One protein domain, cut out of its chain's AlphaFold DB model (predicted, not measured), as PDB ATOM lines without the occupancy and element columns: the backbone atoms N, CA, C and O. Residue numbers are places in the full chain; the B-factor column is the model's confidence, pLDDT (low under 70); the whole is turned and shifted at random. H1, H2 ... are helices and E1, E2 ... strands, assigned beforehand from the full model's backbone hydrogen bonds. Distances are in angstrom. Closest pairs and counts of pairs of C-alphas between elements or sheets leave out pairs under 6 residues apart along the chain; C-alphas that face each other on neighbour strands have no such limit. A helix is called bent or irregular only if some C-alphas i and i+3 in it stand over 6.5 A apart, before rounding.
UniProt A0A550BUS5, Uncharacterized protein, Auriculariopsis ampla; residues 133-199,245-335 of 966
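What this domain is: This is residues 133 to 199 and 245 to 335 of the 966 residues of an uncharacterized protein of Auriculariopsis ampla (UniProt A0A550BUS5). A wall of five parallel strands, E1 to E5, has a row of helices, H3, H5, H6 and H7, over one face and no named helix over the other. A helical hairpin, H1 and H2, lies beyond the E1 edge at one end of the longest axis, with the short H4 between H2 and H5. The printed part has 158 residues with seven named helices and five named strands, in the order H1 H2 E1 H3 H4 E2 H5 E3 H6 E4 H7 E5; the class is mixed. It is compact, with a radius of gyration of the C-alphas of 15.8 A and spans of 54 by 36 by 31 A.

How they stand to each other: H1, residues 137 to 144, and H2, residues 148 to 160, touch as a hairpin, opposite ways at a shallow tilt of 34.7 degrees, only just short of steep; their closest C-alphas, Ser 144 and Asn 151, are 4.6 A apart. E1, residues 161 to 164, is an edge strand. H3, residues 167 to 178, only grazes the sheet. H4, residues 186 to 189, touches residues 155 to 160 of H2 alone, closest at C-alphas 189 and 156, 5.2 A. E2, residues 192 to 195, is parallel to E1, with N 162 and O 192 2.9 A apart. H5, residues 251 to 260, touches H3 at a steep tilt of 38 degrees, closest at C-alphas 257 and 174, 5.2 A. E3, residues 266 to 269, is parallel to E2, with N 193 and O 266 3.0 A apart. H6, residues 286 to 294, touches H5 at a shallow tilt of 18 degrees, closest at C-alphas 289 and 255, 5.8 A. E4, residues 300 to 305, is parallel to E3, with N 302 and O 267 2.8 A apart. H7, residues 310 to 319, touches H6, closest at C-alphas 315 and 294, 5.5 A; it is irregular, C-alphas 311 and 314 being 7.2 A apart. E5, residues 325 to 330, is parallel to E4, with N 327 and O 301 2.8 A apart. E1, H3 H4, E2; E3, H6, E4; and E4, H7, E5 are strand-helix-strand units, parallel neighbour strands joined through helices, with right-handed crossovers. Every O i to N i+4 pair is within hydrogen-bond range in H1, H3, H5 and H6, against 7 of 9 in H2 and 3 of 6 in H7; H4 is too short for one.

Where its parts are: H1 begins at C-alpha 137, (252.400, 358.203, 296.547). H2 is 18.1 A long, H3, E4 and E5 16.4 A each. E5 ends at C-alpha 330, (266.914, 372.638, 275.025).

The domain as a whole: The C-alphas farthest apart, Arg 149 and Asp 335, are 55.3 A apart. Residues 200 to 244 are not printed; C-alphas 199 and 245 are 13.5 A apart across the cut. E3 to H6 is a long link. pLDDT is under 70 in 27 residues, among them 275 to 283.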
ATOM      1  N   ALA A 133     263.155 352.263 293.461       51.41
ATOM      2  CA  ALA A 133     262.251 353.373 293.196       51.41
ATOM      3  C   ALA A 133     261.836 354.036 294.522       51.41
ATOM      4  O   ALA A 133     261.514 353.321 295.477       51.41
ATOM      5  N   PRO A 134     261.847 355.382 294.614       60.56
ATOM      6  CA  PRO A 134     261.349 356.058 295.804       60.56
ATOM      7  C   PRO A 134     259.892 355.633 296.034       60.56
ATOM      8  O   PRO A 134     259.148 355.502 295.058       60.56
ATOM      9  N   PRO A 135     259.469 355.400 297.291       66.44
ATOM     10  CA  PRO A 135     258.155 354.841 297.576       66.44
ATOM     11  C   PRO A 135     257.064 355.709 296.964       66.44
ATOM     12  O   PRO A 135     257.086 356.941 297.082       66.44
ATOM     13  N   ASP A 136     256.125 355.036 296.308       72.88
ATOM     14  CA  ASP A 136     255.067 355.664 295.539       72.88
ATOM     15  C   ASP A 136     254.136 356.503 296.433       72.88
ATOM     16  O   ASP A 136     254.135 356.405 297.668       72.88
ATOM     17  N   MET A 137     253.301 357.329 295.805       69.31
ATOM     18  CA  MET A 137     252.400 358.203 296.547       69.31
ATOM     19  C   MET A 137     251.400 357.424 297.419       69.31
ATOM     20  O   MET A 137     251.112 357.887 298.521       69.31
ATOM     21  N   ALA A 138     250.926 356.236 297.026       71.00
ATOM     22  CA  ALA A 138     250.033 355.420 297.853       71.00
ATOM     23  C   ALA A 138     250.744 354.827 299.085       71.00
ATOM     24  O   ALA A 138     250.184 354.854 300.187       71.00
ATOM     25  N   THR A 139     251.994 354.372 298.954       74.12
ATOM     26  CA  THR A 139     252.829 353.932 300.088       74.12
ATOM     27  C   THR A 139     253.114 355.094 301.037       74.12
ATOM     28  O   THR A 139     252.889 354.986 302.248       74.12
ATOM     29  N   LYS A 140     253.531 356.247 300.494       70.94
ATOM     30  CA  LYS A 140     253.751 357.492 301.248       70.94
ATOM     31  C   LYS A 140     252.507 357.913 302.042       70.94
ATOM     32  O   LYS A 140     252.598 358.220 303.231       70.94
ATOM     33  N   MET A 141     251.336 357.870 301.406       69.62
ATOM     34  CA  MET A 141     250.039 358.150 302.031       69.62
ATOM     35  C   MET A 141     249.717 357.157 303.154       69.62
ATOM     36  O   MET A 141     249.364 357.579 304.256       69.62
ATOM     37  N   SER A 142     249.894 355.857 302.902       73.62
ATOM     38  CA  SER A 142     249.567 354.777 303.845       73.62
ATOM     39  C   SER A 142     250.392 354.844 305.132       73.62
ATOM     40  O   SER A 142     249.849 354.660 306.222       73.62
ATOM     41  N   LEU A 143     251.684 355.180 305.033       70.50
ATOM     42  CA  LEU A 143     252.550 355.400 306.197       70.50
ATOM     43  C   LEU A 143     252.081 356.595 307.047       70.50
ATOM     44  O   LEU A 143     252.103 356.528 308.279       70.50
ATOM     45  N   SER A 144     251.610 357.665 306.399       68.38
ATOM     46  CA  SER A 144     251.167 358.896 307.070       68.38
ATOM     47  C   SER A 144     249.957 358.682 308.003       68.38
ATOM     48  O   SER A 144     249.833 359.346 309.029       68.38
ATOM     49  N   LEU A 145     249.105 357.686 307.728       73.94
ATOM     50  CA  LEU A 145     247.833 357.463 308.434       73.94
ATOM     51  C   LEU A 145     247.945 356.796 309.823       73.94
ATOM     52  O   LEU A 145     246.932 356.625 310.499       73.94
ATOM     53  N   THR A 146     249.139 356.404 310.282       76.56
ATOM     54  CA  THR A 146     249.283 355.547 311.483       76.56
ATOM     55  C   THR A 146     248.987 356.234 312.826       76.56
ATOM     56  O   THR A 146     248.587 355.565 313.779       76.56
ATOM     57  N   SER A 147     249.183 357.553 312.942       81.94
ATOM     58  CA  SER A 147     248.877 358.364 314.138       81.94
ATOM     59  C   SER A 147     249.032 359.849 313.814       81.94
ATOM     60  O   SER A 147     249.958 360.196 313.095       81.94
ATOM     61  N   ARG A 148     248.227 360.762 314.387       80.50
ATOM     62  CA  ARG A 148     248.341 362.215 314.107       80.50
ATOM     63  C   ARG A 148     249.741 362.788 314.370       80.50
ATOM     64  O   ARG A 148     250.243 363.564 313.566       80.50
ATOM     65  N   ARG A 149     250.403 362.389 315.465       80.25
ATOM     66  CA  ARG A 149     251.766 362.867 315.776       80.25
ATOM     67  C   ARG A 149     252.837 362.184 314.923       80.25
ATOM     68  O   ARG A 149     253.853 362.808 314.641       80.25
ATOM     69  N   PHE A 150     252.605 360.942 314.487       82.69
ATOM     70  CA  PHE A 150     253.469 360.312 313.488       82.69
ATOM     71  C   PHE A 150     253.308 361.011 312.136       82.69
ATOM     72  O   PHE A 150     254.311 361.391 311.556       82.69
ATOM     73  N   ASN A 151     252.072 361.270 311.693       81.31
ATOM     74  CA  ASN A 151     251.742 361.987 310.462       81.31
ATOM     75  C   ASN A 151     252.487 363.322 310.370       81.31
ATOM     76  O   ASN A 151     253.110 363.578 309.357       81.31
ATOM     77  N   TYR A 152     252.489 364.126 311.439       84.88
ATOM     78  CA  TYR A 152     253.162 365.432 311.470       84.88
ATOM     79  C   TYR A 152     254.701 365.368 311.366       84.88
ATOM     80  O   TYR A 152     255.326 366.288 310.844       84.88
ATOM     81  N   ILE A 153     255.333 364.303 311.872       85.94
ATOM     82  CA  ILE A 153     256.789 364.099 311.740       85.94
ATOM     83  C   ILE A 153     257.093 363.471 310.376       85.94
ATOM     84  O   ILE A 153     257.964 363.928 309.642       85.94
ATOM     85  N   ALA A 154     256.338 362.439 310.006       87.25
ATOM     86  CA  ALA A 154     256.480 361.742 308.742       87.25
ATOM     87  C   ALA A 154     256.190 362.660 307.552       87.25
ATOM     88  O   ALA A 154     256.891 362.543 306.560       87.25
ATOM     89  N   SER A 155     255.234 363.594 307.629       86.94
ATOM     90  CA  SER A 155     254.908 364.526 306.541       86.94
ATOM     91  C   SER A 155     256.113 365.377 306.139       86.94
ATOM     92  O   SER A 155     256.357 365.561 304.948       86.94
ATOM     93  N   GLN A 156     256.911 365.815 307.115       89.94
ATOM     94  CA  GLN A 156     258.123 366.593 306.873       89.94
ATOM     95  C   GLN A 156     259.115 365.819 305.996       89.94
ATOM     96  O   GLN A 156     259.628 366.383 305.040       89.94
ATOM     97  N   HIS A 157     259.318 364.521 306.245       89.75
ATOM     98  CA  HIS A 157     260.233 363.677 305.459       89.75
ATOM     99  C   HIS A 157     259.596 363.094 304.180       89.75
ATOM    100  O   HIS A 157     260.244 363.016 303.139       89.75
ATOM    101  N   LEU A 158     258.314 362.718 304.231       89.88
ATOM    102  CA  LEU A 158     257.522 362.161 303.128       89.88
ATOM    103  C   LEU A 158     257.421 363.116 301.941       89.88
ATOM    104  O   LEU A 158     257.535 362.683 300.789       89.88
ATOM    105  N   PHE A 159     257.154 364.389 302.234       94.25
ATOM    106  CA  PHE A 159     256.887 365.417 301.233       94.25
ATOM    107  C   PHE A 159     258.114 366.300 300.954       94.25
ATOM    108  O   PHE A 159     258.089 367.011 299.958       94.25
ATOM    109  N   HIS A 160     259.211 366.173 301.726       95.50
ATOM    110  CA  HIS A 160     260.499 366.844 301.467       95.50
ATOM    111  C   HIS A 160     260.941 366.728 300.004       95.50
ATOM    112  O   HIS A 160     261.249 367.738 299.372       95.50
ATOM    113  N   THR A 161     260.926 365.503 299.465       95.81
ATOM    114  CA  THR A 161     261.210 365.226 298.054       95.81
ATOM    115  C   THR A 161     260.030 364.536 297.382       95.81
ATOM    116  O   THR A 161     259.668 363.398 297.712       95.81
ATOM    117  N   ILE A 162     259.464 365.221 296.395       95.69
ATOM    118  CA  ILE A 162     258.448 364.704 295.484       95.69
ATOM    119  C   ILE A 162     259.137 364.252 294.197       95.69
ATOM    120  O   ILE A 162     259.865 365.021 293.574       95.69
ATOM    121  N   TYR A 163     258.870 363.012 293.798       94.62
ATOM    122  CA  TYR A 163     259.186 362.495 292.472       94.62
ATOM    123  C   TYR A 163     257.872 362.347 291.704       94.62
ATOM    124  O   TYR A 163     256.911 361.795 292.240       94.62
ATOM    125  N   ILE A 164     257.843 362.855 290.477       94.44
ATOM    126  CA  ILE A 164     256.728 362.770 289.538       94.44
ATOM    127  C   ILE A 164     257.277 362.099 288.281       94.44
ATOM    128  O   ILE A 164     258.101 362.688 287.588       94.44
ATOM    129  N   SER A 165     256.851 360.870 287.999       90.50
ATOM    130  CA  SER A 165     257.150 360.159 286.749       90.50
ATOM    131  C   SER A 165     255.956 360.100 285.796       90.50
ATOM    132  O   SER A 165     256.145 359.782 284.630       90.50
ATOM    133  N   HIS A 166     254.736 360.400 286.263       89.56
ATOM    134  CA  HIS A 166     253.517 360.386 285.441       89.56
ATOM    135  C   HIS A 166     252.576 361.545 285.795       89.56
ATOM    136  O   HIS A 166     252.454 361.931 286.964       89.56
ATOM    137  N   LYS A 167     251.837 362.045 284.799       91.12
ATOM    138  CA  LYS A 167     250.788 363.072 284.948       91.12
ATOM    139  C   LYS A 167     249.739 362.727 286.022       91.12
ATOM    140  O   LYS A 167     249.318 363.611 286.762       91.12
ATOM    141  N   GLU A 168     249.381 361.453 286.202       92.31
ATOM    142  CA  GLU A 168     248.443 360.997 287.241       92.31
ATOM    143  C   GLU A 168     248.964 361.257 288.662       92.31
ATOM    144  O   GLU A 168     248.181 361.586 289.554       92.31
ATOM    145  N   GLN A 169     250.280 361.146 288.884       93.12
ATOM    146  CA  GLN A 169     250.896 361.411 290.188       93.12
ATOM    147  C   GLN A 169     250.860 362.907 290.514       93.12
ATOM    148  O   GLN A 169     250.503 363.277 291.633       93.12
ATOM    149  N   ALA A 170     251.164 363.762 289.528       94.50
ATOM    150  CA  ALA A 170     251.038 365.211 289.664       94.50
ATOM    151  C   ALA A 170     249.592 365.601 289.983       94.50
ATOM    152  O   ALA A 170     249.339 366.241 290.996       94.50
ATOM    153  N   ARG A 171     248.631 365.115 289.192       94.69
ATOM    154  CA  ARG A 171     247.197 365.366 289.377       94.69
ATOM    155  C   ARG A 171     246.658 364.878 290.719       94.69
ATOM    156  O   ARG A 171     245.811 365.528 291.329       94.69
ATOM    157  N   SER A 172     247.147 363.736 291.202       95.06
ATOM    158  CA  SER A 172     246.812 363.213 292.530       95.06
ATOM    159  C   SER A 172     247.346 364.118 293.648       95.06
ATOM    160  O   SER A 172     246.619 364.415 294.597       95.06
ATOM    161  N   LEU A 173     248.583 364.611 293.517       95.62
ATOM    162  CA  LEU A 173     249.188 365.532 294.479       95.62
ATOM    163  C   LEU A 173     248.534 366.923 294.444       95.62
ATOM    164  O   LEU A 173     248.205 367.449 295.503       95.62
ATOM    165  N   ALA A 174     248.293 367.477 293.254       96.44
ATOM    166  CA  ALA A 174     247.632 368.762 293.035       96.44
ATOM    167  C   ALA A 174     246.247 368.791 293.697       96.44
ATOM    168  O   ALA A 174     246.014 369.590 294.603       96.44
ATOM    169  N   ARG A 175     245.383 367.820 293.366       96.12
ATOM    170  CA  ARG A 175     244.063 367.662 294.003       96.12
ATOM    171  C   ARG A 175     244.155 367.480 295.517       96.12
ATOM    172  O   ARG A 175     243.312 367.993 296.244       96.12
ATOM    173  N   ARG A 176     245.166 366.760 296.029       94.12
ATOM    174  CA  ARG A 176     245.335 366.602 297.484       94.12
ATOM    175  C   ARG A 176     245.665 367.929 298.166       94.12
ATOM    176  O   ARG A 176     245.148 368.166 299.253       94.12
ATOM    177  N   LEU A 177     246.510 368.755 297.553       95.50
ATOM    178  CA  LEU A 177     246.872 370.077 298.067       95.50
ATOM    179  C   LEU A 177     245.669 371.036 298.023       95.50
ATOM    180  O   LEU A 177     245.402 371.721 299.006       95.50
ATOM    181  N   GLU A 178     244.880 371.001 296.944       95.88
ATOM    182  CA  GLU A 178     243.624 371.760 296.808       95.88
ATOM    183  C   GLU A 178     242.561 371.361 297.849       95.88
ATOM    184  O   GLU A 178     241.814 372.209 298.330       95.88
ATOM    185  N   CYS A 179     242.499 370.082 298.238       95.19
ATOM    186  CA  CYS A 179     241.561 369.580 299.246       95.19
ATOM    187  C   CYS A 179     242.022 369.750 300.711       95.19
ATOM    188  O   CYS A 179     241.362 369.212 301.603       95.19
ATOM    189  N   GLN A 180     243.139 370.432 300.993       92.06
ATOM    190  CA  GLN A 180     243.641 370.606 302.362       92.06
ATOM    191  C   GLN A 180     243.256 371.947 302.990       92.06
ATOM    192  O   GLN A 180     243.359 373.007 302.374       92.06
ATOM    193  N   GLU A 181     242.874 371.907 304.269       91.81
ATOM    194  CA  GLU A 181     242.744 373.120 305.074       91.81
ATOM    195  C   GLU A 181     244.116 373.812 305.216       91.81
ATOM    196  O   GLU A 181     245.121 373.122 305.415       91.81
ATOM    197  N   PRO A 182     244.195 375.160 305.199       88.31
ATOM    198  CA  PRO A 182     245.470 375.887 305.234       88.31
ATOM    199  C   PRO A 182     246.394 375.568 306.422       88.31
ATOM    200  O   PRO A 182     247.588 375.848 306.349       88.31
ATOM    201  N   GLN A 183     245.859 375.000 307.508       84.06
ATOM    202  CA  GLN A 183     246.613 374.613 308.706       84.06
ATOM    203  C   GLN A 183     247.337 373.259 308.559       84.06
ATOM    204  O   GLN A 183     248.401 373.083 309.146       84.06
ATOM    205  N   ASP A 184     246.799 372.344 307.744       87.62
ATOM    206  CA  ASP A 184     247.316 370.980 307.502       87.62
ATOM    207  C   ASP A 184     247.925 370.833 306.080       87.62
ATOM    208  O   ASP A 184     248.123 369.723 305.576       87.62
ATOM    209  N   ASN A 185     248.237 371.959 305.426       91.69
ATOM    210  CA  ASN A 185     248.837 372.035 304.089       91.69
ATOM    211  C   ASN A 185     250.224 371.359 304.040       91.69
ATOM    212  O   ASN A 185     251.231 371.946 304.440       91.69
ATOM    213  N   ILE A 186     250.308 370.160 303.456       95.06
ATOM    214  CA  ILE A 186     251.571 369.409 303.304       95.06
ATOM    215  C   ILE A 186     252.562 370.080 302.342       95.06
ATOM    216  O   ILE A 186     253.749 369.753 302.371       95.06
ATOM    217  N   GLY A 187     252.104 371.019 301.509       95.88
ATOM    218  CA  GLY A 187     252.938 371.784 300.581       95.88
ATOM    219  C   GLY A 187     254.043 372.574 301.283       95.88
ATOM    220  O   GLY A 187     255.140 372.698 300.746       95.88
ATOM    221  N   ILE A 188     253.828 372.991 302.539       96.00
ATOM    222  CA  ILE A 188     254.856 373.675 303.344       96.00
ATOM    223  C   ILE A 188     256.081 372.792 303.638       96.00
ATOM    224  O   ILE A 188     257.114 373.309 304.062       96.00
ATOM    225  N   HIS A 189     255.980 371.474 303.445       95.94
ATOM    226  CA  HIS A 189     257.086 370.531 303.612       95.94
ATOM    227  C   HIS A 189     257.835 370.235 302.306       95.94
ATOM    228  O   HIS A 189     258.914 369.650 302.364       95.94
ATOM    229  N   ILE A 190     257.299 370.628 301.146       97.38
ATOM    230  CA  ILE A 190     257.920 370.363 299.845       97.38
ATOM    231  C   ILE A 190     259.135 371.281 299.667       97.38
ATOM    232  O   ILE A 190     258.990 372.498 299.563       97.38
ATOM    233  N   ARG A 191     260.332 370.678 299.636       97.50
ATOM    234  CA  ARG A 191     261.621 371.354 299.390       97.50
ATOM    235  C   ARG A 191     262.188 371.041 298.009       97.50
ATOM    236  O   ARG A 191     262.822 371.897 297.401       97.50
ATOM    237  N   VAL A 192     261.937 369.830 297.515       97.19
ATOM    238  CA  VAL A 192     262.478 369.298 296.262       97.19
ATOM    239  C   VAL A 192     261.346 368.707 295.422       97.19
ATOM    240  O   VAL A 192     260.658 367.788 295.872       97.19
ATOM    241  N   ILE A 193     261.178 369.188 294.189       97.38
ATOM    242  CA  ILE A 193     260.299 368.585 293.174       97.38
ATOM    243  C   ILE A 193     261.165 368.081 292.022       97.38
ATOM    244  O   ILE A 193     262.019 368.811 291.525       97.38
ATOM    245  N   ARG A 194     260.931 366.834 291.603       96.25
ATOM    246  CA  ARG A 194     261.618 366.178 290.486       96.25
ATOM    247  C   ARG A 194     260.604 365.606 289.511       96.25
ATOM    248  O   ARG A 194     259.914 364.648 289.859       96.25
ATOM    249  N   ILE A 195     260.532 366.165 288.309       94.38
ATOM    250  CA  ILE A 195     259.746 365.625 287.202       94.38
ATOM    251  C   ILE A 195     260.692 364.779 286.347       94.38
ATOM    252  O   ILE A 195     261.484 365.293 285.561       94.38
ATOM    253  N   ALA A 196     260.669 363.468 286.572       89.50
ATOM    254  CA  ALA A 196     261.521 362.521 285.865       89.50
ATOM    255  C   ALA A 196     260.855 362.098 284.546       89.50
ATOM    256  O   ALA A 196     259.643 361.861 284.545       89.50
ATOM    257  N   PRO A 197     261.605 361.958 283.436       82.75
ATOM    258  CA  PRO A 197     261.042 361.431 282.202       82.75
ATOM    259  C   PRO A 197     260.500 360.027 282.465       82.75
ATOM    260  O   PRO A 197     261.142 359.237 283.163       82.75
ATOM    261  N   VAL A 198     259.336 359.710 281.889       75.25
ATOM    262  CA  VAL A 198     258.792 358.348 281.908       75.25
ATOM    263  C   VAL A 198     259.888 357.412 281.379       75.25
ATOM    264  O   VAL A 198     260.279 357.558 280.215       75.25
ATOM    265  N   PRO A 199     260.420 356.468 282.184       67.44
ATOM    266  CA  PRO A 199     261.326 355.467 281.646       67.44
ATOM    267  C   PRO A 199     260.517 354.668 280.631       67.44
ATOM    268  O   PRO A 199     259.477 354.123 280.992       67.44
ATOM    269  N   VAL A 245     254.023 362.345 273.896       59.62
ATOM    270  CA  VAL A 245     253.775 363.768 274.195       59.62
ATOM    271  C   VAL A 245     252.546 363.929 275.114       59.62
ATOM    272  O   VAL A 245     252.414 364.928 275.817       59.62
ATOM    273  N   PHE A 246     251.687 362.904 275.167       55.38
ATOM    274  CA  PHE A 246     250.500 362.776 276.004       55.38
ATOM    275  C   PHE A 246     250.761 362.335 277.459       55.38
ATOM    276  O   PHE A 246     249.839 362.446 278.271       55.38
ATOM    277  N   ASP A 247     251.965 361.864 277.811       70.62
ATOM    278  CA  ASP A 247     252.342 361.403 279.165       70.62
ATOM    279  C   ASP A 247     253.120 362.429 280.001       70.62
ATOM    280  O   ASP A 247     253.208 362.295 281.226       70.62
ATOM    281  N   ARG A 248     253.616 363.487 279.349       81.81
ATOM    282  CA  ARG A 248     254.172 364.693 279.982       81.81
ATOM    283  C   ARG A 248     253.184 365.319 280.982       81.81
ATOM    284  O   ARG A 248     251.965 365.163 280.859       81.81
ATOM    285  N   VAL A 249     253.698 366.068 281.957       88.69
ATOM    286  CA  VAL A 249     252.878 366.596 283.061       88.69
ATOM    287  C   VAL A 249     252.137 367.879 282.676       88.69
ATOM    288  O   VAL A 249     252.686 368.772 282.034       88.69
ATOM    289  N   ASP A 250     250.879 367.960 283.096       88.00
ATOM    290  CA  ASP A 250     249.990 369.110 282.939       88.00
ATOM    291  C   ASP A 250     250.526 370.348 283.689       88.00
ATOM    292  O   ASP A 250     250.805 370.291 284.893       88.00
ATOM    293  N   ALA A 251     250.664 371.476 282.983       89.81
ATOM    294  CA  ALA A 251     251.158 372.730 283.553       89.81
ATOM    295  C   ALA A 251     250.276 373.233 284.705       89.81
ATOM    296  O   ALA A 251     250.796 373.773 285.683       89.81
ATOM    297  N   ARG A 252     248.957 372.995 284.643       91.31
ATOM    298  CA  ARG A 252     248.012 373.369 285.701       91.31
ATOM    299  C   ARG A 252     248.259 372.576 286.981       91.31
ATOM    300  O   ARG A 252     248.324 373.177 288.052       91.31
ATOM    301  N   ASP A 253     248.434 371.258 286.872       93.62
ATOM    302  CA  ASP A 253     248.725 370.395 288.025       93.62
ATOM    303  C   ASP A 253     250.061 370.816 288.682       93.62
ATOM    304  O   ASP A 253     250.140 370.940 289.907       93.62
ATOM    305  N   ILE A 254     251.091 371.148 287.886       94.94
ATOM    306  CA  ILE A 254     252.366 371.696 288.389       94.94
ATOM    307  C   ILE A 254     252.186 373.067 289.054       94.94
ATOM    308  O   ILE A 254     252.679 373.263 290.165       94.94
ATOM    309  N   ARG A 255     251.453 374.004 288.441       94.69
ATOM    310  CA  ARG A 255     251.164 375.323 289.026       94.69
ATOM    311  C   ARG A 255     250.446 375.219 290.367       94.69
ATOM    312  O   ARG A 255     250.826 375.934 291.296       94.69
ATOM    313  N   THR A 256     249.466 374.323 290.500       95.31
ATOM    314  CA  THR A 256     248.837 374.028 291.794       95.31
ATOM    315  C   THR A 256     249.896 373.567 292.799       95.31
ATOM    316  O   THR A 256     250.041 374.189 293.851       95.31
ATOM    317  N   ILE A 257     250.699 372.543 292.476       96.62
ATOM    318  CA  ILE A 257     251.731 372.017 293.390       96.62
ATOM    319  C   ILE A 257     252.708 373.120 293.831       96.62
ATOM    320  O   ILE A 257     252.976 373.267 295.026       96.62
ATOM    321  N   LEU A 258     253.200 373.927 292.889       96.75
ATOM    322  CA  LEU A 258     254.120 375.034 293.151       96.75
ATOM    323  C   LEU A 258     253.491 376.149 293.993       96.75
ATOM    324  O   LEU A 258     254.179 376.736 294.830       96.75
ATOM    325  N   GLY A 259     252.192 376.414 293.827       96.31
ATOM    326  CA  GLY A 259     251.435 377.369 294.636       96.31
ATOM    327  C   GLY A 259     251.469 377.028 296.128       96.31
ATOM    328  O   GLY A 259     251.760 377.902 296.947       96.31
ATOM    329  N   TYR A 260     251.269 375.752 296.475       97.25
ATOM    330  CA  TYR A 260     251.338 375.267 297.859       97.25
ATOM    331  C   TYR A 260     252.774 374.993 298.351       97.25
ATOM    332  O   TYR A 260     253.021 375.060 299.559       97.25
ATOM    333  N   ALA A 261     253.731 374.733 297.451       97.25
ATOM    334  CA  ALA A 261     255.156 374.562 297.755       97.25
ATOM    335  C   ALA A 261     255.866 375.908 298.024       97.25
ATOM    336  O   ALA A 261     256.773 376.327 297.303       97.25
ATOM    337  N   LEU A 262     255.452 376.602 299.092       96.06
ATOM    338  CA  LEU A 262     256.024 377.889 299.533       96.06
ATOM    339  C   LEU A 262     257.524 377.810 299.875       96.06
ATOM    340  O   LEU A 262     258.222 378.817 299.847       96.06
ATOM    341  N   ASN A 263     257.993 376.612 300.224       96.81
ATOM    342  CA  ASN A 263     259.311 376.321 300.787       96.81
ATOM    343  C   ASN A 263     260.270 375.652 299.776       96.81
ATOM    344  O   ASN A 263     261.266 375.051 300.174       96.81
ATOM    345  N   LEU A 264     259.960 375.716 298.480       97.75
ATOM    346  CA  LEU A 264     260.716 375.038 297.430       97.75
ATOM    347  C   LEU A 264     262.139 375.612 297.271       97.75
ATOM    348  O   LEU A 264     262.312 376.804 297.020       97.75
ATOM    349  N   GLU A 265     263.141 374.740 297.367       97.62
ATOM    350  CA  GLU A 265     264.577 375.048 297.243       97.62
ATOM    351  C   GLU A 265     265.182 374.478 295.951       97.62
ATOM    352  O   GLU A 265     266.179 375.003 295.445       97.62
ATOM    353  N   VAL A 266     264.585 373.398 295.434       97.81
ATOM    354  CA  VAL A 266     265.025 372.657 294.249       97.81
ATOM    355  C   VAL A 266     263.820 372.307 293.376       97.81
ATOM    356  O   VAL A 266     262.911 371.598 293.817       97.81
ATOM    357  N   PHE A 267     263.852 372.737 292.118       97.38
ATOM    358  CA  PHE A 267     262.954 372.254 291.071       97.38
ATOM    359  C   PHE A 267     263.796 371.617 289.969       97.38
ATOM    360  O   PHE A 267     264.719 372.248 289.466       97.38
ATOM    361  N   GLU A 268     263.515 370.371 289.606       96.62
ATOM    362  CA  GLU A 268     264.194 369.679 288.510       96.62
ATOM    363  C   GLU A 268     263.143 369.109 287.549       96.62
ATOM    364  O   GLU A 268     262.513 368.099 287.865       96.62
ATOM    365  N   ASP A 269     262.939 369.746 286.393       93.94
ATOM    366  CA  ASP A 269     262.233 369.139 285.261       93.94
ATOM    367  C   ASP A 269     263.233 368.517 284.276       93.94
ATOM    368  O   ASP A 269     264.209 369.147 283.864       93.94
ATOM    369  N   HIS A 270     262.971 367.255 283.940       89.25
ATOM    370  CA  HIS A 270     263.677 366.442 282.953       89.25
ATOM    371  C   HIS A 270     262.695 365.664 282.045       89.25
ATOM    372  O   HIS A 270     263.114 364.824 281.245       89.25
ATOM    373  N   ALA A 271     261.384 365.876 282.210       80.00
ATOM    374  CA  ALA A 271     260.317 365.227 281.445       80.00
ATOM    375  C   ALA A 271     259.611 366.191 280.487       80.00
ATOM    376  O   ALA A 271     258.986 365.738 279.525       80.00
ATOM    377  N   GLY A 272     259.685 367.488 280.787       75.56
ATOM    378  CA  GLY A 272     258.955 368.540 280.113       75.56
ATOM    379  C   GLY A 272     257.553 368.727 280.677       75.56
ATOM    380  O   GLY A 272     256.648 367.928 280.411       75.56
ATOM    381  N   VAL A 273     257.330 369.841 281.373       78.19
ATOM    382  CA  VAL A 273     255.983 370.398 281.559       78.19
ATOM    383  C   VAL A 273     255.352 370.652 280.181       78.19
ATOM    384  O   VAL A 273     256.005 371.136 279.254       78.19
ATOM    385  N   ARG A 274     254.072 370.300 280.000       70.69
ATOM    386  CA  ARG A 274     253.398 370.456 278.702       70.69
ATOM    387  C   ARG A 274     253.148 371.925 278.368       70.69
ATOM    388  O   ARG A 274     252.289 372.555 278.976       70.69
ATOM    389  N   TYR A 275     253.761 372.398 277.282       68.44
ATOM    390  CA  TYR A 275     253.096 373.369 276.414       68.44
ATOM    391  C   TYR A 275     251.855 372.697 275.818       68.44
ATOM    392  O   TYR A 275     251.959 371.822 274.957       68.44
ATOM    393  N   SER A 276     250.673 373.086 276.294       62.31
ATOM    394  CA  SER A 276     249.409 372.700 275.670       62.31
ATOM    395  C   SER A 276     249.069 373.718 274.581       62.31
ATOM    396  O   SER A 276     248.277 374.628 274.796       62.31
ATOM    397  N   LEU A 277     249.701 373.580 273.408       59.91
ATOM    398  CA  LEU A 277     249.536 374.502 272.266       59.91
ATOM    399  C   LEU A 277     248.072 374.678 271.813       59.91
ATOM    400  O   LEU A 277     247.744 375.670 271.172       59.91
ATOM    401  N   PHE A 278     247.201 373.724 272.153       59.12
ATOM    402  CA  PHE A 278     245.781 373.709 271.796       59.12
ATOM    403  C   PHE A 278     244.843 374.157 272.929       59.12
ATOM    404  O   PHE A 278     243.638 374.235 272.711       59.12
ATOM    405  N   ASP A 279     245.359 374.439 274.128       64.50
ATOM    406  CA  ASP A 279     244.563 374.838 275.298       64.50
ATOM    407  C   ASP A 279     244.817 376.316 275.630       64.50
ATOM    408  O   ASP A 279     245.336 376.669 276.690       64.50
ATOM    409  N   ALA A 280     244.491 377.183 274.667       60.72
ATOM    410  CA  ALA A 280     244.657 378.635 274.769       60.72
ATOM    411  C   ALA A 280     243.794 379.269 275.882       60.72
ATOM    412  O   ALA A 280     244.124 380.346 276.377       60.72
ATOM    413  N   ASP A 281     242.728 378.582 276.305       63.91
ATOM    414  CA  ASP A 281     241.884 378.972 277.438       63.91
ATOM    415  C   ASP A 281     242.503 378.590 278.799       63.91
ATOM    416  O   ASP A 281     242.107 379.121 279.846       63.91
ATOM    417  N   SER A 282     243.498 377.691 278.828       61.06
ATOM    418  CA  SER A 282     244.211 377.363 280.061       61.06
ATOM    419  C   SER A 282     245.083 378.536 280.516       61.06
ATOM    420  O   SER A 282     246.099 378.890 279.926       61.06
ATOM    421  N   GLN A 283     244.719 379.118 281.661       66.19
ATOM    422  CA  GLN A 283     245.377 380.285 282.268       66.19
ATOM    423  C   GLN A 283     246.829 380.037 282.743       66.19
ATOM    424  O   GLN A 283     247.342 380.796 283.568       66.19
ATOM    425  N   CYS A 284     247.474 378.948 282.323       77.81
ATOM    426  CA  CYS A 284     248.731 378.441 282.856       77.81
ATOM    427  C   CYS A 284     249.808 378.303 281.775       77.81
ATOM    428  O   CYS A 284     250.284 377.201 281.493       77.81
ATOM    429  N   THR A 285     250.240 379.437 281.217       80.75
ATOM    430  CA  THR A 285     251.468 379.465 280.417       80.75
ATOM    431  C   THR A 285     252.673 379.017 281.261       80.75
ATOM    432  O   THR A 285     252.669 379.182 282.490       80.75
ATOM    433  N   PRO A 286     253.733 378.471 280.644       80.50
ATOM    434  CA  PRO A 286     254.979 378.187 281.350       80.50
ATOM    435  C   PRO A 286     255.633 379.428 281.972       80.50
ATOM    436  O   PRO A 286     256.304 379.294 282.991       80.50
ATOM    437  N   ASP A 287     255.354 380.636 281.475       83.06
ATOM    438  CA  ASP A 287     255.776 381.890 282.117       83.06
ATOM    439  C   ASP A 287     255.128 382.047 283.499       83.06
ATOM    440  O   ASP A 287     255.804 382.401 284.459       83.06
ATOM    441  N   ALA A 288     253.848 381.682 283.652       88.50
ATOM    442  CA  ALA A 288     253.174 381.676 284.953       88.50
ATOM    443  C   ALA A 288     253.726 380.594 285.906       88.50
ATOM    444  O   ALA A 288     253.671 380.758 287.125       88.50
ATOM    445  N   VAL A 289     254.273 379.493 285.374       91.75
ATOM    446  CA  VAL A 289     255.022 378.495 286.160       91.75
ATOM    447  C   VAL A 289     256.368 379.083 286.601       91.75
ATOM    448  O   VAL A 289     256.700 379.033 287.787       91.75
ATOM    449  N   MET A 290     257.102 379.705 285.676       91.31
ATOM    450  CA  MET A 290     258.390 380.353 285.923       91.31
ATOM    451  C   MET A 290     258.292 381.551 286.876       91.31
ATOM    452  O   MET A 290     259.179 381.722 287.705       91.31
ATOM    453  N   ASP A 291     257.205 382.324 286.849       92.44
ATOM    454  CA  ASP A 291     256.952 383.415 287.796       92.44
ATOM    455  C   ASP A 291     256.679 382.905 289.217       92.44
ATOM    456  O   ASP A 291     257.152 383.490 290.196       92.44
ATOM    457  N   ILE A 292     255.976 381.775 289.358       95.31
ATOM    458  CA  ILE A 292     255.811 381.134 290.668       95.31
ATOM    459  C   ILE A 292     257.160 380.603 291.157       95.31
ATOM    460  O   ILE A 292     257.502 380.858 292.311       95.31
ATOM    461  N   LEU A 293     257.948 379.938 290.304       95.75
ATOM    462  CA  LEU A 293     259.311 379.495 290.633       95.75
ATOM    463  C   LEU A 293     260.206 380.680 291.042       95.75
ATOM    464  O   LEU A 293     260.906 380.597 292.047       95.75
ATOM    465  N   ALA A 294     260.121 381.804 290.329       95.00
ATOM    466  CA  ALA A 294     260.857 383.037 290.604       95.00
ATOM    467  C   ALA A 294     260.434 383.738 291.907       95.00
ATOM    468  O   ALA A 294     261.204 384.516 292.465       95.00
ATOM    469  N   SER A 295     259.234 383.449 292.421       95.56
ATOM    470  CA  SER A 295     258.792 383.884 293.754       95.56
ATOM    471  C   SER A 295     259.351 383.029 294.904       95.56
ATOM    472  O   SER A 295     259.071 383.315 296.072       95.56
ATOM    473  N   ARG A 296     260.095 381.952 294.607       95.62
ATOM    474  CA  ARG A 296     260.709 381.049 295.595       95.62
ATOM    475  C   ARG A 296     262.213 381.290 295.697       95.62
ATOM    476  O   ARG A 296     262.858 381.742 294.759       95.62
ATOM    477  N   GLN A 297     262.792 380.916 296.836       95.50
ATOM    478  CA  GLN A 297     264.239 380.985 297.077       95.50
ATOM    479  C   GLN A 297     264.951 379.762 296.473       95.50
ATOM    480  O   GLN A 297     265.613 378.997 297.175       95.50
ATOM    481  N   LEU A 298     264.779 379.547 295.164       97.44
ATOM    482  CA  LEU A 298     265.384 378.416 294.465       97.44
ATOM    483  C   LEU A 298     266.906 378.523 294.484       97.44
ATOM    484  O   LEU A 298     267.488 379.517 294.050       97.44
ATOM    485  N   THR A 299     267.540 377.452 294.947       97.88
ATOM    486  CA  THR A 299     268.994 377.252 294.895       97.88
ATOM    487  C   THR A 299     269.404 376.443 293.669       97.88
ATOM    488  O   THR A 299     270.521 376.604 293.167       97.88
ATOM    489  N   ARG A 300     268.489 375.601 293.170       97.88
ATOM    490  CA  ARG A 300     268.682 374.700 292.036       97.88
ATOM    491  C   ARG A 300     267.451 374.688 291.126       97.88
ATOM    492  O   ARG A 300     266.345 374.429 291.602       97.88
ATOM    493  N   LEU A 301     267.671 374.897 289.831       96.88
ATOM    494  CA  LEU A 301     266.659 374.772 288.778       96.88
ATOM    495  C   LEU A 301     267.181 373.849 287.668       96.88
ATOM    496  O   LEU A 301     268.218 374.153 287.092       96.88
ATOM    497  N   ALA A 302     266.480 372.759 287.347       95.50
ATOM    498  CA  ALA A 302     266.558 372.127 286.026       95.50
ATOM    499  C   ALA A 302     265.264 372.421 285.265       95.50
ATOM    500  O   ALA A 302     264.182 372.329 285.852       95.50
ATOM    501  N   TRP A 303     265.377 372.770 283.987       93.19
ATOM    502  CA  TRP A 303     264.241 373.116 283.142       93.19
ATOM    503  C   TRP A 303     264.412 372.561 281.726       93.19
ATOM    504  O   TRP A 303     265.401 372.864 281.055       93.19
ATOM    505  N   THR A 304     263.432 371.788 281.255       89.00
ATOM    506  CA  THR A 304     263.369 371.304 279.870       89.00
ATOM    507  C   THR A 304     262.471 372.216 279.038       89.00
ATOM    508  O   THR A 304     261.299 372.401 279.362       89.00
ATOM    509  N   THR A 305     262.997 372.764 277.941       81.44
ATOM    510  CA  THR A 305     262.239 373.582 276.986       81.44
ATOM    511  C   THR A 305     262.184 372.928 275.604       81.44
ATOM    512  O   THR A 305     263.174 372.382 275.124       81.44
ATOM    513  N   TYR A 306     261.011 373.016 274.970       75.94
ATOM    514  CA  TYR A 306     260.743 372.620 273.573       75.94
ATOM    515  C   TYR A 306     260.582 373.834 272.645       75.94
ATOM    516  O   TYR A 306     260.173 373.706 271.495       75.94
ATOM    517  N   ALA A 307     260.823 375.024 273.191       67.94
ATOM    518  CA  ALA A 307     260.812 376.304 272.506       67.94
ATOM    519  C   ALA A 307     262.127 377.037 272.813       67.94
ATOM    520  O   ALA A 307     262.835 376.685 273.765       67.94
ATOM    521  N   HIS A 308     262.439 378.068 272.030       65.62
ATOM    522  CA  HIS A 308     263.655 378.862 272.199       65.62
ATOM    523  C   HIS A 308     263.788 379.384 273.652       65.62
ATOM    524  O   HIS A 308     262.793 379.857 274.203       65.62
ATOM    525  N   PRO A 309     264.971 379.336 274.301       59.34
ATOM    526  CA  PRO A 309     265.115 379.588 275.747       59.34
ATOM    527  C   PRO A 309     264.863 381.040 276.216       59.34
ATOM    528  O   PRO A 309     264.902 381.311 277.417       59.34
ATOM    529  N   MET A 310     264.575 381.969 275.299       60.75
ATOM    530  CA  MET A 310     264.358 383.403 275.565       60.75
ATOM    531  C   MET A 310     263.342 383.741 276.683       60.75
ATOM    532  O   MET A 310     263.668 384.606 277.499       60.75
ATOM    533  N   PRO A 311     262.161 383.088 276.810       67.31
ATOM    534  CA  PRO A 311     261.161 383.448 277.828       67.31
ATOM    535  C   PRO A 311     261.645 383.320 279.281       67.31
ATOM    536  O   PRO A 311     261.057 383.898 280.194       67.31
ATOM    537  N   LEU A 312     262.730 382.577 279.523       78.62
ATOM    538  CA  LEU A 312     263.242 382.320 280.869       78.62
ATOM    539  C   LEU A 312     263.951 383.537 281.490       78.62
ATOM    540  O   LEU A 312     264.027 383.629 282.717       78.62
ATOM    541  N   ALA A 313     264.461 384.474 280.681       83.00
ATOM    542  CA  ALA A 313     265.343 385.545 281.150       83.00
ATOM    543  C   ALA A 313     264.739 386.431 282.270       83.00
ATOM    544  O   ALA A 313     265.390 386.564 283.315       83.00
ATOM    545  N   PRO A 314     263.500 386.964 282.171       87.25
ATOM    546  CA  PRO A 314     262.924 387.806 283.229       87.25
ATOM    547  C   PRO A 314     262.677 387.054 284.545       87.25
ATOM    548  O   PRO A 314     262.766 387.638 285.626       87.25
ATOM    549  N   ALA A 315     262.384 385.752 284.476       89.56
ATOM    550  CA  ALA A 315     262.209 384.907 285.655       89.56
ATOM    551  C   ALA A 315     263.557 384.555 286.308       89.56
ATOM    552  O   ALA A 315     263.679 384.595 287.532       89.56
ATOM    553  N   LEU A 316     264.594 384.287 285.511       92.00
ATOM    554  CA  LEU A 316     265.947 384.017 286.003       92.00
ATOM    555  C   LEU A 316     266.583 385.252 286.667       92.00
ATOM    556  O   LEU A 316     267.231 385.111 287.703       92.00
ATOM    557  N   VAL A 317     266.325 386.468 286.165       92.75
ATOM    558  CA  VAL A 317     266.749 387.727 286.818       92.75
ATOM    559  C   VAL A 317     266.190 387.847 288.242       92.75
ATOM    560  O   VAL A 317     266.919 388.239 289.157       92.75
ATOM    561  N   LYS A 318     264.935 387.442 288.477       93.25
ATOM    562  CA  LYS A 318     264.326 387.417 289.823       93.25
ATOM    563  C   LYS A 318     265.022 386.405 290.756       93.25
ATOM    564  O   LYS A 318     265.159 386.676 291.945       93.25
ATOM    565  N   MET A 319     265.527 385.286 290.220       95.12
ATOM    566  CA  MET A 319     266.269 384.244 290.964       95.12
ATOM    567  C   MET A 319     267.775 384.533 291.149       95.12
ATOM    568  O   MET A 319     268.468 383.777 291.836       95.12
ATOM    569  N   SER A 320     268.302 385.604 290.546       94.25
ATOM    570  CA  SER A 320     269.741 385.936 290.415       94.25
ATOM    571  C   SER A 320     270.597 385.847 291.687       94.25
ATOM    572  O   SER A 320     271.807 385.617 291.605       94.25
ATOM    573  N   THR A 321     269.983 386.046 292.854       95.62
ATOM    574  CA  THR A 321     270.637 386.100 294.174       95.62
ATOM    575  C   THR A 321     270.512 384.813 294.995       95.62
ATOM    576  O   THR A 321     271.137 384.706 296.048       95.62
ATOM    577  N   THR A 322     269.737 383.824 294.536       97.00
ATOM    578  CA  THR A 322     269.572 382.527 295.221       97.00
ATOM    579  C   THR A 322     270.054 381.349 294.381       97.00
ATOM    580  O   THR A 322     270.569 380.378 294.941       97.00
ATOM    581  N   LEU A 323     269.924 381.432 293.054       97.88
ATOM    582  CA  LEU A 323     270.198 380.332 292.135       97.88
ATOM    583  C   LEU A 323     271.705 380.059 292.012       97.88
ATOM    584  O   LEU A 323     272.457 380.878 291.492       97.88
ATOM    585  N   ARG A 324     272.142 378.880 292.473       98.19
ATOM    586  CA  ARG A 324     273.549 378.433 292.448       98.19
ATOM    587  C   ARG A 324     273.832 377.383 291.381       98.19
ATOM    588  O   ARG A 324     274.971 377.264 290.930       98.19
ATOM    589  N   TRP A 325     272.814 376.627 290.986       98.12
ATOM    590  CA  TRP A 325     272.899 375.584 289.970       98.12
ATOM    591  C   TRP A 325     271.728 375.726 289.000       98.12
ATOM    592  O   TRP A 325     270.574 375.791 289.433       98.12
ATOM    593  N   LEU A 326     272.031 375.751 287.706       96.69
ATOM    594  CA  LEU A 326     271.060 375.817 286.620       96.69
ATOM    595  C   LEU A 326     271.348 374.695 285.620       96.69
ATOM    596  O   LEU A 326     272.480 374.558 285.165       96.69
ATOM    597  N   GLU A 327     270.327 373.925 285.259       95.25
ATOM    598  CA  GLU A 327     270.341 373.056 284.087       95.25
ATOM    599  C   GLU A 327     269.267 373.500 283.096       95.25
ATOM    600  O   GLU A 327     268.085 373.537 283.437       95.25
ATOM    601  N   LEU A 328     269.677 373.823 281.871       92.44
ATOM    602  CA  LEU A 328     268.774 374.081 280.753       92.44
ATOM    603  C   LEU A 328     268.863 372.906 279.784       92.44
ATOM    604  O   LEU A 328     269.938 372.600 279.269       92.44
ATOM    605  N   GLN A 329     267.737 372.247 279.534       88.81
ATOM    606  CA  GLN A 329     267.635 371.241 278.486       88.81
ATOM    607  C   GLN A 329     266.838 371.823 277.321       88.81
ATOM    608  O   GLN A 329     265.606 371.801 277.343       88.81
ATOM    609  N   CYS A 330     267.527 372.356 276.316       83.94
ATOM    610  CA  CYS A 330     266.914 372.638 275.025       83.94
ATOM    611  C   CYS A 330     266.738 371.308 274.283       83.94
ATOM    612  O   CYS A 330     267.717 370.622 273.985       83.94
ATOM    613  N   LEU A 331     265.483 370.932 274.038       78.19
ATOM    614  CA  LEU A 331     265.110 369.872 273.110       78.19
ATOM    615  C   LEU A 331     264.601 370.554 271.845       78.19
ATOM    616  O   LEU A 331     263.418 370.874 271.732       78.19
ATOM    617  N   GLU A 332     265.535 370.840 270.944       67.50
ATOM    618  CA  GLU A 332     265.220 371.366 269.620       67.50
ATOM    619  C   GLU A 332     264.509 370.275 268.810       67.50
ATOM    620  O   GLU A 332     264.814 369.087 268.942       67.50
ATOM    621  N   ASN A 333     263.502 370.662 268.027       62.78
ATOM    622  CA  ASN A 333     262.868 369.736 267.096       62.78
ATOM    623  C   ASN A 333     263.753 369.713 265.846       62.78
ATOM    624  O   ASN A 333     263.946 370.769 265.251       62.78
ATOM    625  N   GLU A 334     264.270 368.549 265.448       59.66
ATOM    626  CA  GLU A 334     265.134 368.416 264.258       59.66
ATOM    627  C   GLU A 334     264.422 368.906 262.975       59.66
ATOM    628  O   GLU A 334     265.063 369.401 262.054       59.66
ATOM    629  N   ASP A 335     263.083 368.876 262.956       61.91
ATOM    630  CA  ASP A 335     262.234 369.416 261.884       61.91
ATOM    631  C   ASP A 335     262.254 370.962 261.770       61.91
ATOM    632  O   ASP A 335     261.704 371.523 260.822       61.91
TER     633      ASP A 335